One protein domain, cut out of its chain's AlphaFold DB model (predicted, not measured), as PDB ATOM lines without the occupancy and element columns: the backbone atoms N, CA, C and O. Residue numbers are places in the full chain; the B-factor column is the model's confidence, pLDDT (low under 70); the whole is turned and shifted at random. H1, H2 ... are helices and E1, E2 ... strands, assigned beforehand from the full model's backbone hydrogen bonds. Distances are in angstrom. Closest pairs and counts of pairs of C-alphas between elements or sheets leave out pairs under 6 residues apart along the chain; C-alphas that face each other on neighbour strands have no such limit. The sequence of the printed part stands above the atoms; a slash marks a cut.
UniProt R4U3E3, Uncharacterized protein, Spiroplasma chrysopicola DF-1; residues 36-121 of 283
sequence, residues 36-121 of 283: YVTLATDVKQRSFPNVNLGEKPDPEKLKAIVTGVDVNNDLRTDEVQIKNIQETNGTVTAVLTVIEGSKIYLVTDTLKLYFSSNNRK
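This is residues 36 to 121 of the 283 residues of an uncharacterized protein of Spiroplasma chrysopicola DF-1 (UniProt R4U3E3). A strongly twisted sheet of four strands has one helix, H2, packed across one face, while the short helix H1 only grazes the sheet. E2, E3 and E4 form a meander, each strand the antiparallel neighbour of the one before, and short E1 runs parallel beside E4. The printed part has 86 residues, under half in named elements, with two helices and four strands in the order H1, E1, H2, E2, E3, E4; the sheet, E1 E4 E3 E2, and the class are mixed. It is compact, with a radius of gyration of the C-alphas of 12.4 A, and elongated, spanning 36 by 23 by 16 A.

H1, residues 39 to 42, comes closest to E4, residues 110 to 116, at the C-alphas of Leu 39 and Leu 111, 6.4 A apart. E1, residues 47 to 49, is parallel to E4 at 15 degrees, with N 48 and O 114 2.8 A apart. H2, residues 59 to 67, has a height over the sheet of 7.0 A and runs across the strands, at 88 degrees on the local plane to E3, residues 91 to 98. Its closest C-alphas to E2, residues 80 to 88, are Pro 59 and Ile 82, 5.3 A. E1, H2 and E2 make a split strand-helix-strand unit, two strands running the same way with E4 and E3 between them, with a right-handed crossover. E2 and E3 are a hairpin at 159 degrees, with N 83 and O 95 2.9 A apart; E3 and E4 are another at 155 degrees, with N 113 and O 94 2.8 A apart. In H2 every O i to N i+4 pair is within hydrogen-bond range; H1 is too short for one.

H1 begins at C-alpha 39 (31.890, 12.705, 20.118). H2 measures 12.4 A, E2 23.9 A, E3 22.8 A and E4 19.8 A, ending at C-alpha 116 (51.174, 8.342, 25.939).

The C-alphas of Asn 89 and Lys 103 are farthest apart, 37.1 A. The links H2 to E2 and E3 to E4 are long. The printed part has no cut, and no printed residue is under 70 in pLDDT.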
ATOM      1  N   TYR A  36      21.488  15.676  16.936       91.00
ATOM      2  CA  TYR A  36      22.827  15.827  17.488       91.00
ATOM      3  C   TYR A  36      23.669  14.593  17.184       91.00
ATOM      4  O   TYR A  36      23.150  13.479  17.095       91.00
ATOM      5  N   VAL A  37      24.970  14.809  17.062       90.25
ATOM      6  CA  VAL A  37      26.006  13.793  16.875       90.25
ATOM      7  C   VAL A  37      26.701  13.549  18.224       90.25
ATOM      8  O   VAL A  37      26.662  14.410  19.106       90.25
ATOM      9  N   THR A  38      27.315  12.382  18.421       91.94
ATOM     10  CA  THR A  38      28.141  12.116  19.610       91.94
ATOM     11  C   THR A  38      29.622  12.287  19.280       91.94
ATOM     12  O   THR A  38      30.062  12.068  18.154       91.94
ATOM     13  N   LEU A  39      30.438  12.639  20.266       95.06
ATOM     14  CA  LEU A  39      31.890  12.705  20.118       95.06
ATOM     15  C   LEU A  39      32.449  11.354  19.660       95.06
ATOM     16  O   LEU A  39      33.349  11.298  18.834       95.06
ATOM     17  N   ALA A  40      31.872  10.249  20.136       90.62
ATOM     18  CA  ALA A  40      32.278   8.902  19.745       90.62
ATOM     19  C   ALA A  40      32.076   8.591  18.246       90.62
ATOM     20  O   ALA A  40      32.746   7.693  17.726       90.62
ATOM     21  N   THR A  41      31.172   9.285  17.540       89.69
ATOM     22  CA  THR A  41      31.013   9.100  16.089       89.69
ATOM     23  C   THR A  41      32.005   9.912  15.267       89.69
ATOM     24  O   THR A  41      32.314   9.464  14.168       89.69
ATOM     25  N   ASP A  42      32.553  11.008  15.792       93.00
ATOM     26  CA  ASP A  42      33.486  11.880  15.054       93.00
ATOM     27  C   ASP A  42      34.945  11.746  15.543       93.00
ATOM     28  O   ASP A  42      35.874  12.150  14.850       93.00
ATOM     29  N   VAL A  43      35.167  11.125  16.707       94.75
ATOM     30  CA  VAL A  43      36.492  10.825  17.273       94.75
ATOM     31  C   VAL A  43      36.716   9.314  17.277       94.75
ATOM     32  O   VAL A  43      36.282   8.590  18.184       94.75
ATOM     33  N   LYS A  44      37.387   8.835  16.228       91.62
ATOM     34  CA  LYS A  44      37.694   7.416  16.002       91.62
ATOM     35  C   LYS A  44      38.955   6.977  16.729       91.62
ATOM     36  O   LYS A  44      38.962   5.893  17.306       91.62
ATOM     37  N   GLN A  45      39.973   7.832  16.750       95.19
ATOM     38  CA  GLN A  45      41.192   7.624  17.523       95.19
ATOM     39  C   GLN A  45      41.125   8.429  18.818       95.19
ATOM     40  O   GLN A  45      40.949   9.648  18.806       95.19
ATOM     41  N   ARG A  46      41.265   7.725  19.939       96.06
ATOM     42  CA  ARG A  46      41.194   8.257  21.304       96.06
ATOM     43  C   ARG A  46      42.519   8.137  22.041       96.06
ATOM     44  O   ARG A  46      42.702   8.842  23.034       96.06
ATOM     45  N   SER A  47      43.413   7.257  21.590       96.12
ATOM     46  CA  SER A  47      44.782   7.188  22.086       96.12
ATOM     47  C   SER A  47      45.800   7.755  21.105       96.12
ATOM     48  O   SER A  47      45.764   7.501  19.902       96.12
ATOM     49  N   PHE A  48      46.720   8.549  21.638       95.62
ATOM     50  CA  PHE A  48      47.749   9.252  20.887       95.62
ATOM     51  C   PHE A  48      49.116   8.824  21.427       95.62
ATOM     52  O   PHE A  48      49.530   9.285  22.499       95.62
ATOM     53  N   PRO A  49      49.799   7.897  20.737       92.94
ATOM     54  CA  PRO A  49      51.118   7.437  21.139       92.94
ATOM     55  C   PRO A  49      52.219   8.436  20.743       92.94
ATOM     56  O   PRO A  49      52.043   9.253  19.843       92.94
ATOM     57  N   ASN A  50      53.378   8.331  21.398       89.62
ATOM     58  CA  ASN A  50      54.580   9.149  21.167       89.62
ATOM     59  C   ASN A  50      54.376  10.653  21.371       89.62
ATOM     60  O   ASN A  50      54.998  11.475  20.697       89.62
ATOM     61  N   VAL A  51      53.521  11.020  22.321       89.06
ATOM     62  CA  VAL A  51      53.264  12.423  22.640       89.06
ATOM     63  C   VAL A  51      54.055  12.812  23.886       89.06
ATOM     64  O   VAL A  51      53.844  12.258  24.962       89.06
ATOM     65  N   ASN A  52      54.954  13.790  23.746       83.69
ATOM     66  CA  ASN A  52      55.679  14.389  24.864       83.69
ATOM     67  C   ASN A  52      55.137  15.798  25.136       83.69
ATOM     68  O   ASN A  52      55.298  16.700  24.314       83.69
ATOM     69  N   LEU A  53      54.454  15.966  26.269       82.88
ATOM     70  CA  LEU A  53      53.693  17.178  26.595       82.88
ATOM     71  C   LEU A  53      54.394  18.091  27.610       82.88
ATOM     72  O   LEU A  53      53.942  19.218  27.805       82.88
ATOM     73  N   GLY A  54      55.504  17.638  28.204       76.50
ATOM     74  CA  GLY A  54      56.171  18.332  29.309       76.50
ATOM     75  C   GLY A  54      55.298  18.446  30.566       76.50
ATOM     76  O   GLY A  54      54.252  17.810  30.677       76.50
ATOM     77  N   GLU A  55      55.732  19.271  31.522       72.56
ATOM     78  CA  GLU A  55      54.977  19.531  32.753       72.56
ATOM     79  C   GLU A  55      53.749  20.414  32.472       72.56
ATOM     80  O   GLU A  55      53.868  21.465  31.841       72.56
ATOM     81  N   LYS A  56      52.579  20.016  32.994       81.69
ATOM     82  CA  LYS A  56      51.276  20.698  32.823       81.69
ATOM     83  C   LYS A  56      50.846  20.830  31.351       81.69
ATOM     84  O   LYS A  56      50.929  21.915  30.773       81.69
ATOM     85  N   PRO A  57      50.318  19.746  30.760       86.94
ATOM     86  CA  PRO A  57      49.820  19.755  29.391       86.94
ATOM     87  C   PRO A  57      48.771  20.849  29.152       86.94
ATOM     88  O   PRO A  57      47.785  20.953  29.882       86.94
ATOM     89  N   ASP A  58      48.985  21.646  28.108       91.94
ATOM     90  CA  ASP A  58      48.076  22.714  27.685       91.94
ATOM     91  C   ASP A  58      46.844  22.129  26.958       91.94
ATOM     92  O   ASP A  58      47.021  21.398  25.973       91.94
ATOM     93  N   PRO A  59      45.605  22.445  27.397       95.88
ATOM     94  CA  PRO A  59      44.376  22.016  26.734       95.88
ATOM     95  C   PRO A  59      44.345  22.263  25.220       95.88
ATOM     96  O   PRO A  59      43.892  21.388  24.480       95.88
ATOM     97  N   GLU A  60      44.846  23.405  24.736       94.69
ATOM     98  CA  GLU A  60      44.798  23.717  23.299       94.69
ATOM     99  C   GLU A  60      45.813  22.892  22.497       94.69
ATOM    100  O   GLU A  60      45.508  22.454  21.387       94.69
ATOM    101  N   LYS A  61      46.979  22.571  23.076       94.00
ATOM    102  CA  LYS A  61      47.927  21.623  22.462       94.00
ATOM    103  C   LYS A  61      47.340  20.219  22.374       94.00
ATOM    104  O   LYS A  61      47.473  19.568  21.340       94.00
ATOM    105  N   LEU A  62      46.673  19.756  23.434       96.12
ATOM    106  CA  LEU A  62      45.980  18.466  23.426       96.12
ATOM    107  C   LEU A  62      44.891  18.430  22.353       96.12
ATOM    108  O   LEU A  62      44.812  17.466  21.596       96.12
ATOM    109  N   LYS A  63      44.092  19.498  22.247       96.44
ATOM    110  CA  LYS A  63      43.067  19.622  21.208       96.44
ATOM    111  C   LYS A  63      43.689  19.560  19.813       96.44
ATOM    112  O   LYS A  63      43.215  18.784  18.994       96.44
ATOM    113  N   ALA A  64      44.786  20.283  19.580       94.94
ATOM    114  CA  ALA A  64      45.499  20.272  18.304       94.94
ATOM    115  C   ALA A  64      45.995  18.870  17.902       94.94
ATOM    116  O   ALA A  64      45.911  18.512  16.731       94.94
ATOM    117  N   ILE A  65      46.460  18.058  18.860       96.12
ATOM    118  CA  ILE A  65      46.855  16.662  18.608       96.12
ATOM    119  C   ILE A  65      45.647  15.824  18.176       96.12
ATOM    120  O   ILE A  65      45.723  15.106  17.182       96.12
ATOM    121  N   VAL A  66      44.526  15.938  18.894       96.69
ATOM    122  CA  VAL A  66      43.296  15.178  18.599       96.69
ATOM    123  C   VAL A  66      42.770  15.488  17.202       96.69
ATOM    124  O   VAL A  66      42.282  14.590  16.519       96.69
ATOM    125  N   THR A  67      42.872  16.749  16.788       94.31
ATOM    126  CA  THR A  67      42.358  17.255  15.511       94.31
ATOM    127  C   THR A  67      43.368  17.153  14.373       94.31
ATOM    128  O   THR A  67      43.015  17.401  13.227       94.31
ATOM    129  N   GLY A  68      44.629  16.845  14.681       93.38
ATOM    130  CA  GLY A  68      45.713  16.744  13.704       93.38
ATOM    131  C   GLY A  68      45.836  15.371  13.041       93.38
ATOM    132  O   GLY A  68      46.692  15.206  12.179       93.38
ATOM    133  N   VAL A  69      45.028  14.385  13.450       94.88
ATOM    134  CA  VAL A  69      45.016  13.041  12.854       94.88
ATOM    135  C   VAL A  69      43.871  12.894  11.858       94.88
ATOM    136  O   VAL A  69      42.724  13.221  12.164       94.88
ATOM    137  N   ASP A  70      44.166  12.313  10.693       94.44
ATOM    138  CA  ASP A  70      43.208  12.237   9.582       94.44
ATOM    139  C   ASP A  70      41.919  11.477   9.930       94.44
ATOM    140  O   ASP A  70      40.830  11.792   9.451       94.44
ATOM    141  N   VAL A  71      42.024  10.481  10.809       93.06
ATOM    142  CA  VAL A  71      40.890   9.646  11.237       93.06
ATOM    143  C   VAL A  71      39.862  10.390  12.097       93.06
ATOM    144  O   VAL A  71      38.758   9.883  12.283       93.06
ATOM    145  N   ASN A  72      40.201  11.579  12.605       95.50
ATOM    146  CA  ASN A  72      39.317  12.432  13.405       95.50
ATOM    147  C   ASN A  72      38.879  13.705  12.649       95.50
ATOM    148  O   ASN A  72      38.373  14.637  13.272       95.50
ATOM    149  N   ASN A  73      39.046  13.766  11.323       94.12
ATOM    150  CA  ASN A  73      38.756  14.963  10.516       94.12
ATOM    151  C   ASN A  73      37.285  15.428  10.551       94.12
ATOM    152  O   ASN A  73      36.990  16.565  10.178       94.12
ATOM    153  N   ASP A  74      36.360  14.580  11.006       92.50
ATOM    154  CA  ASP A  74      34.950  14.943  11.185       92.50
ATOM    155  C   ASP A  74      34.691  15.784  12.450       92.50
ATOM    156  O   ASP A  74      33.647  16.439  12.541       92.50
ATOM    157  N   LEU A  75      35.629  15.801  13.408       95.31
ATOM    158  CA  LEU A  75      35.494  16.526  14.669       95.31
ATOM    159  C   LEU A  75      35.419  18.045  14.445       95.31
ATOM    160  O   LEU A  75      36.332  18.667  13.899       95.31
ATOM    161  N   ARG A  76      34.354  18.677  14.949       94.94
ATOM    162  CA  ARG A  76      34.182  20.138  14.936       94.94
ATOM    163  C   ARG A  76      34.881  20.765  16.131       94.94
ATOM    164  O   ARG A  76      34.422  20.683  17.266       94.94
ATOM    165  N   THR A  77      36.040  21.346  15.859       93.56
ATOM    166  CA  THR A  77      37.019  21.768  16.867       93.56
ATOM    167  C   THR A  77      36.609  23.029  17.631       93.56
ATOM    168  O   THR A  77      37.082  23.256  18.744       93.56
ATOM    169  N   ASP A  78      35.721  23.827  17.042       95.06
ATOM    170  CA  ASP A  78      35.087  25.023  17.596       95.06
ATOM    171  C   ASP A  78      33.922  24.709  18.548       95.06
ATOM    172  O   ASP A  78      33.504  25.568  19.317       95.06
ATOM    173  N   GLU A  79      33.440  23.465  18.540       96.38
ATOM    174  CA  GLU A  79      32.296  22.987  19.329       96.38
ATOM    175  C   GLU A  79      32.722  22.185  20.574       96.38
ATOM    176  O   GLU A  79      31.887  21.704  21.347       96.38
ATOM    177  N   VAL A  80      34.033  22.014  20.779       97.12
ATOM    178  CA  VAL A  80      34.599  21.146  21.817       97.12
ATOM    179  C   VAL A  80      35.770  21.793  22.547       97.12
ATOM    180  O   VAL A  80      36.497  22.633  22.020       97.12
ATOM    181  N   GLN A  81      35.982  21.354  23.782       97.50
ATOM    182  CA  GLN A  81      37.078  21.792  24.640       97.50
ATOM    183  C   GLN A  81      37.625  20.626  25.465       97.50
ATOM    184  O   GLN A  81      36.897  19.689  25.806       97.50
ATOM    185  N   ILE A  82      38.903  20.708  25.827       98.06
ATOM    186  CA  ILE A  82      39.568  19.724  26.683       98.06
ATOM    187  C   ILE A  82      39.467  20.159  28.148       98.06
ATOM    188  O   ILE A  82      39.758  21.302  28.493       98.06
ATOM    189  N   LYS A  83      39.071  19.232  29.022       97.00
ATOM    190  CA  LYS A  83      38.975  19.413  30.479       97.00
ATOM    191  C   LYS A  83      39.555  18.209  31.219       97.00
ATOM    192  O   LYS A  83      39.886  17.195  30.609       97.00
ATOM    193  N   ASN A  84      39.636  18.314  32.549       95.56
ATOM    194  CA  ASN A  84      39.979  17.212  33.458       95.56
ATOM    195  C   ASN A  84      41.281  16.489  33.074       95.56
ATOM    196  O   ASN A  84      41.312  15.266  32.960       95.56
ATOM    197  N   ILE A  85      42.342  17.265  32.845       95.50
ATOM    198  CA  ILE A  85      43.661  16.740  32.489       95.50
ATOM    199  C   ILE A  85      44.309  16.140  33.737       95.50
ATOM    200  O   ILE A  85      44.400  16.796  34.775       95.50
ATOM    201  N   GLN A  86      44.759  14.896  33.629       92.75
ATOM    202  CA  GLN A  86      45.445  14.166  34.690       92.75
ATOM    203  C   GLN A  86      46.648  13.442  34.100       92.75
ATOM    204  O   GLN A  86      46.560  12.896  33.004       92.75
ATOM    205  N   GLU A  87      47.752  13.396  34.833       89.62
ATOM    206  CA  GLU A  87      48.957  12.680  34.426       89.62
ATOM    207  C   GLU A  87      49.263  11.567  35.424       89.62
ATOM    208  O   GLU A  87      49.218  11.760  36.639       89.62
ATOM    209  N   THR A  88      49.538  10.369  34.920       85.50
ATOM    210  CA  THR A  88      49.918   9.221  35.741       85.50
ATOM    211  C   THR A  88      50.856   8.325  34.946       85.50
ATOM    212  O   THR A  88      50.500   7.845  33.872       85.50
ATOM    213  N   ASN A  89      52.057   8.077  35.478       79.19
ATOM    214  CA  ASN A  89      53.032   7.121  34.936       79.19
ATOM    215  C   ASN A  89      53.297   7.271  33.419       79.19
ATOM    216  O   ASN A  89      53.259   6.289  32.677       79.19
ATOM    217  N   GLY A  90      53.535   8.501  32.944       82.94
ATOM    218  CA  GLY A  90      53.829   8.783  31.528       82.94
ATOM    219  C   GLY A  90      52.621   8.688  30.587       82.94
ATOM    220  O   GLY A  90      52.774   8.660  29.367       82.94
ATOM    221  N   THR A  91      51.407   8.615  31.140       90.19
ATOM    222  CA  THR A  91      50.156   8.748  30.390       90.19
ATOM    223  C   THR A  91      49.398   9.967  30.889       90.19
ATOM    224  O   THR A  91      49.076  10.072  32.074       90.19
ATOM    225  N   VAL A  92      49.080  10.876  29.976       93.81
ATOM    226  CA  VAL A  92      48.154  11.980  30.213       93.81
ATOM    227  C   VAL A  92      46.767  11.531  29.772       93.81
ATOM    228  O   VAL A  92      46.577  11.070  28.649       93.81
ATOM    229  N   THR A  93      45.783  11.666  30.650       95.00
ATOM    230  CA  THR A  93      44.370  11.488  30.318       95.00
ATOM    231  C   THR A  93      43.675  12.833  30.342       95.00
ATOM    232  O   THR A  93      44.013  13.703  31.142       95.00
ATOM    233  N   ALA A  94      42.712  13.016  29.451       96.88
ATOM    234  CA  ALA A  94      41.889  14.211  29.420       96.88
ATOM    235  C   ALA A  94      40.474  13.857  28.969       96.88
ATOM    236  O   ALA A  94      40.234  12.778  28.425       96.88
ATOM    237  N   VAL A  95      39.533  14.766  29.188       98.00
ATOM    238  CA  VAL A  95      38.146  14.605  28.757       98.00
ATOM    239  C   VAL A  95      37.839  15.658  27.702       98.00
ATOM    240  O   VAL A  95      37.881  16.856  27.979       98.00
ATOM    241  N   LEU A  96      37.521  15.206  26.492       98.25
ATOM    242  CA  LEU A  96      36.905  16.035  25.468       98.25
ATOM    243  C   LEU A  96      35.449  16.268  25.864       98.25
ATOM    244  O   LEU A  96      34.705  15.320  26.106       98.25
ATOM    245  N   THR A  97      35.061  17.531  25.960       97.94
ATOM    246  CA  THR A  97      33.720  17.950  26.374       97.94
ATOM    247  C   THR A  97      33.126  18.869  25.323       97.94
ATOM    248  O   THR A  97      33.845  19.664  24.713       97.94
ATOM    249  N   VAL A  98      31.817  18.772  25.128       97.81
ATOM    250  CA  VAL A  98      31.075  19.666  24.236       97.81
ATOM    251  C   VAL A  98      30.920  21.043  24.896       97.81
ATOM    252  O   VAL A  98      30.738  21.149  26.112       97.81
ATOM    253  N   ILE A  99      31.053  22.116  24.115       96.44
ATOM    254  CA  ILE A  99      30.849  23.492  24.591       96.44
ATOM    255  C   ILE A  99      29.345  23.777  24.732       96.44
ATOM    256  O   ILE A  99      28.504  23.238  24.009       96.44
ATOM    257  N   GLU A 100      28.986  24.628  25.694       94.44
ATOM    258  CA  GLU A 100      27.603  25.061  25.882       94.44
ATOM    259  C   GLU A 100      27.062  25.752  24.619       94.44
ATOM    260  O   GLU A 100      27.729  26.585  24.009       94.44
ATOM    261  N   GLY A 101      25.836  25.404  24.225       91.31
ATOM    262  CA  GLY A 101      25.203  25.961  23.029       91.31
ATOM    263  C   GLY A 101      25.571  25.258  21.720       91.31
ATOM    264  O   GLY A 101      25.168  25.750  20.662       91.31
ATOM    265  N   SER A 102      26.268  24.114  21.779       94.94
ATOM    266  CA  SER A 102      26.613  23.366  20.573       94.94
ATOM    267  C   SER A 102      25.396  23.040  19.715       94.94
ATOM    268  O   SER A 102      24.358  22.571  20.196       94.94
ATOM    269  N   LYS A 103      25.530  23.294  18.412       91.88
ATOM    270  CA  LYS A 103      24.482  23.002  17.423       91.88
ATOM    271  C   LYS A 103      24.654  21.634  16.775       91.88
ATOM    272  O   LYS A 103      23.762  21.204  16.048       91.88
ATOM    273  N   ILE A 104      25.789  20.982  17.021       92.25
ATOM    274  CA  ILE A 104      26.206  19.757  16.340       92.25
ATOM    275  C   ILE A 104      26.244  18.595  17.322       92.25
ATOM    276  O   ILE A 104      25.642  17.557  17.049       92.25
ATOM    277  N   TYR A 105      26.905  18.766  18.467       94.88
ATOM    278  CA  TYR A 105      27.084  17.688  19.431       94.88
ATOM    279  C   TYR A 105      26.056  17.730  20.559       94.88
ATOM    280  O   TYR A 105      25.526  18.781  20.923       94.88
ATOM    281  N   LEU A 106      25.782  16.562  21.141       93.62
ATOM    282  CA  LEU A 106      24.988  16.459  22.359       93.62
ATOM    283  C   LEU A 106      25.751  17.119  23.522       93.62
ATOM    284  O   LEU A 106      26.813  16.649  23.903       93.62
ATOM    285  N   VAL A 107      25.200  18.183  24.114       93.88
ATOM    286  CA  VAL A 107      25.899  19.039  25.105       93.88
ATOM    287  C   VAL A 107      26.410  18.279  26.340       93.88
ATOM    288  O   VAL A 107      27.400  18.677  26.946       93.88
ATOM    289  N   THR A 108      25.763  17.178  26.719       94.44
ATOM    290  CA  THR A 108      26.181  16.343  27.859       94.44
ATOM    291  C   THR A 108      27.231  15.296  27.497       94.44
ATOM    292  O   THR A 108      27.662  14.545  28.370       94.44
ATOM    293  N   ASP A 109      27.584  15.174  26.219       96.44
ATOM    294  CA  ASP A 109      28.490  14.140  25.752       96.44
ATOM    295  C   ASP A 109      29.939  14.460  26.119       96.44
ATOM    296  O   ASP A 109      30.394  15.610  26.098       96.44
ATOM    297  N   THR A 110      30.665  13.410  26.479       97.25
ATOM    298  CA  THR A 110      32.062  13.503  26.883       97.25
ATOM    299  C   THR A 110      32.823  12.295  26.377       97.25
ATOM    300  O   THR A 110      32.278  11.199  26.259       97.25
ATOM    301  N   LEU A 111      34.107  12.487  26.092       96.56
ATOM    302  CA  LEU A 111      34.955  11.415  25.605       96.56
ATOM    303  C   LEU A 111      36.312  11.452  26.288       96.56
ATOM    304  O   LEU A 111      37.020  12.457  26.240       96.56
ATOM    305  N   LYS A 112      36.687  10.340  26.916       96.88
ATOM    306  CA  LYS A 112      38.004  10.196  27.529       96.88
ATOM    307  C   LYS A 112      39.059   9.942  26.453       96.88
ATOM    308  O   LYS A 112      38.882   9.087  25.586       96.88
ATOM    309  N   LEU A 113      40.148  10.693  26.541       96.88
ATOM    310  CA  LEU A 113      41.288  10.666  25.637       96.88
ATOM    311  C   LEU A 113      42.551  10.288  26.402       96.88
ATOM    312  O   LEU A 113      42.669  10.559  27.603       96.88
ATOM    313  N   TYR A 114      43.498   9.698  25.687       95.81
ATOM    314  CA  TYR A 114      44.737   9.194  26.251       95.81
ATOM    315  C   TYR A 114      45.924   9.631  25.400       95.81
ATOM    316  O   TYR A 114      45.942   9.421  24.193       95.81
ATOM    317  N   PHE A 115      46.944  10.195  26.028       95.12
ATOM    318  CA  PHE A 115      48.169  10.642  25.379       95.12
ATOM    319  C   PHE A 115      49.337   9.965  26.087       95.12
ATOM    320  O   PHE A 115      49.512  10.129  27.294       95.12
ATOM    321  N   SER A 116      50.107   9.162  25.362       92.75
ATOM    322  CA  SER A 116      51.174   8.342  25.939       92.75
ATOM    323  C   SER A 116      52.534   8.769  25.404       92.75
ATOM    324  O   SER A 116      52.767   8.700  24.195       92.75
ATOM    325  N   SER A 117      53.483   9.058  26.297       89.81
ATOM    326  CA  SER A 117      54.894   9.244  25.922       89.81
ATOM    327  C   SER A 117      55.574   7.931  25.527       89.81
ATOM    328  O   SER A 117      56.499   7.926  24.725       89.81
ATOM    329  N   ASN A 118      55.083   6.803  26.047       86.81
ATOM    330  CA  ASN A 118      55.717   5.486  25.924       86.81
ATOM    331  C   ASN A 118      55.133   4.641  24.779       86.81
ATOM    332  O   ASN A 118      55.087   3.421  24.878       86.81
ATOM    333  N   ASN A 119      54.620   5.287  23.727       90.06
ATOM    334  CA  ASN A 119      54.030   4.630  22.549       90.06
ATOM    335  C   ASN A 119      52.838   3.675  22.813       90.06
ATOM    336  O   ASN A 119      52.477   2.882  21.948       90.06
ATOM    337  N   ARG A 120      52.212   3.722  23.996       93.06
ATOM    338  CA  ARG A 120      51.090   2.843  24.342       93.06
ATOM    339  C   ARG A 120      49.795   3.285  23.666       93.06
ATOM    340  O   ARG A 120      49.500   4.479  23.611       93.06
ATOM    341  N   LYS A 121      49.001   2.307  23.227       94.00
ATOM    342  CA  LYS A 121      47.685   2.497  22.593       94.00
ATOM    343  C   LYS A 121      46.541   1.937  23.440       94.00
ATOM    344  O   LYS A 121      46.762   1.224  24.420       94.00
TER     345      LYS A 121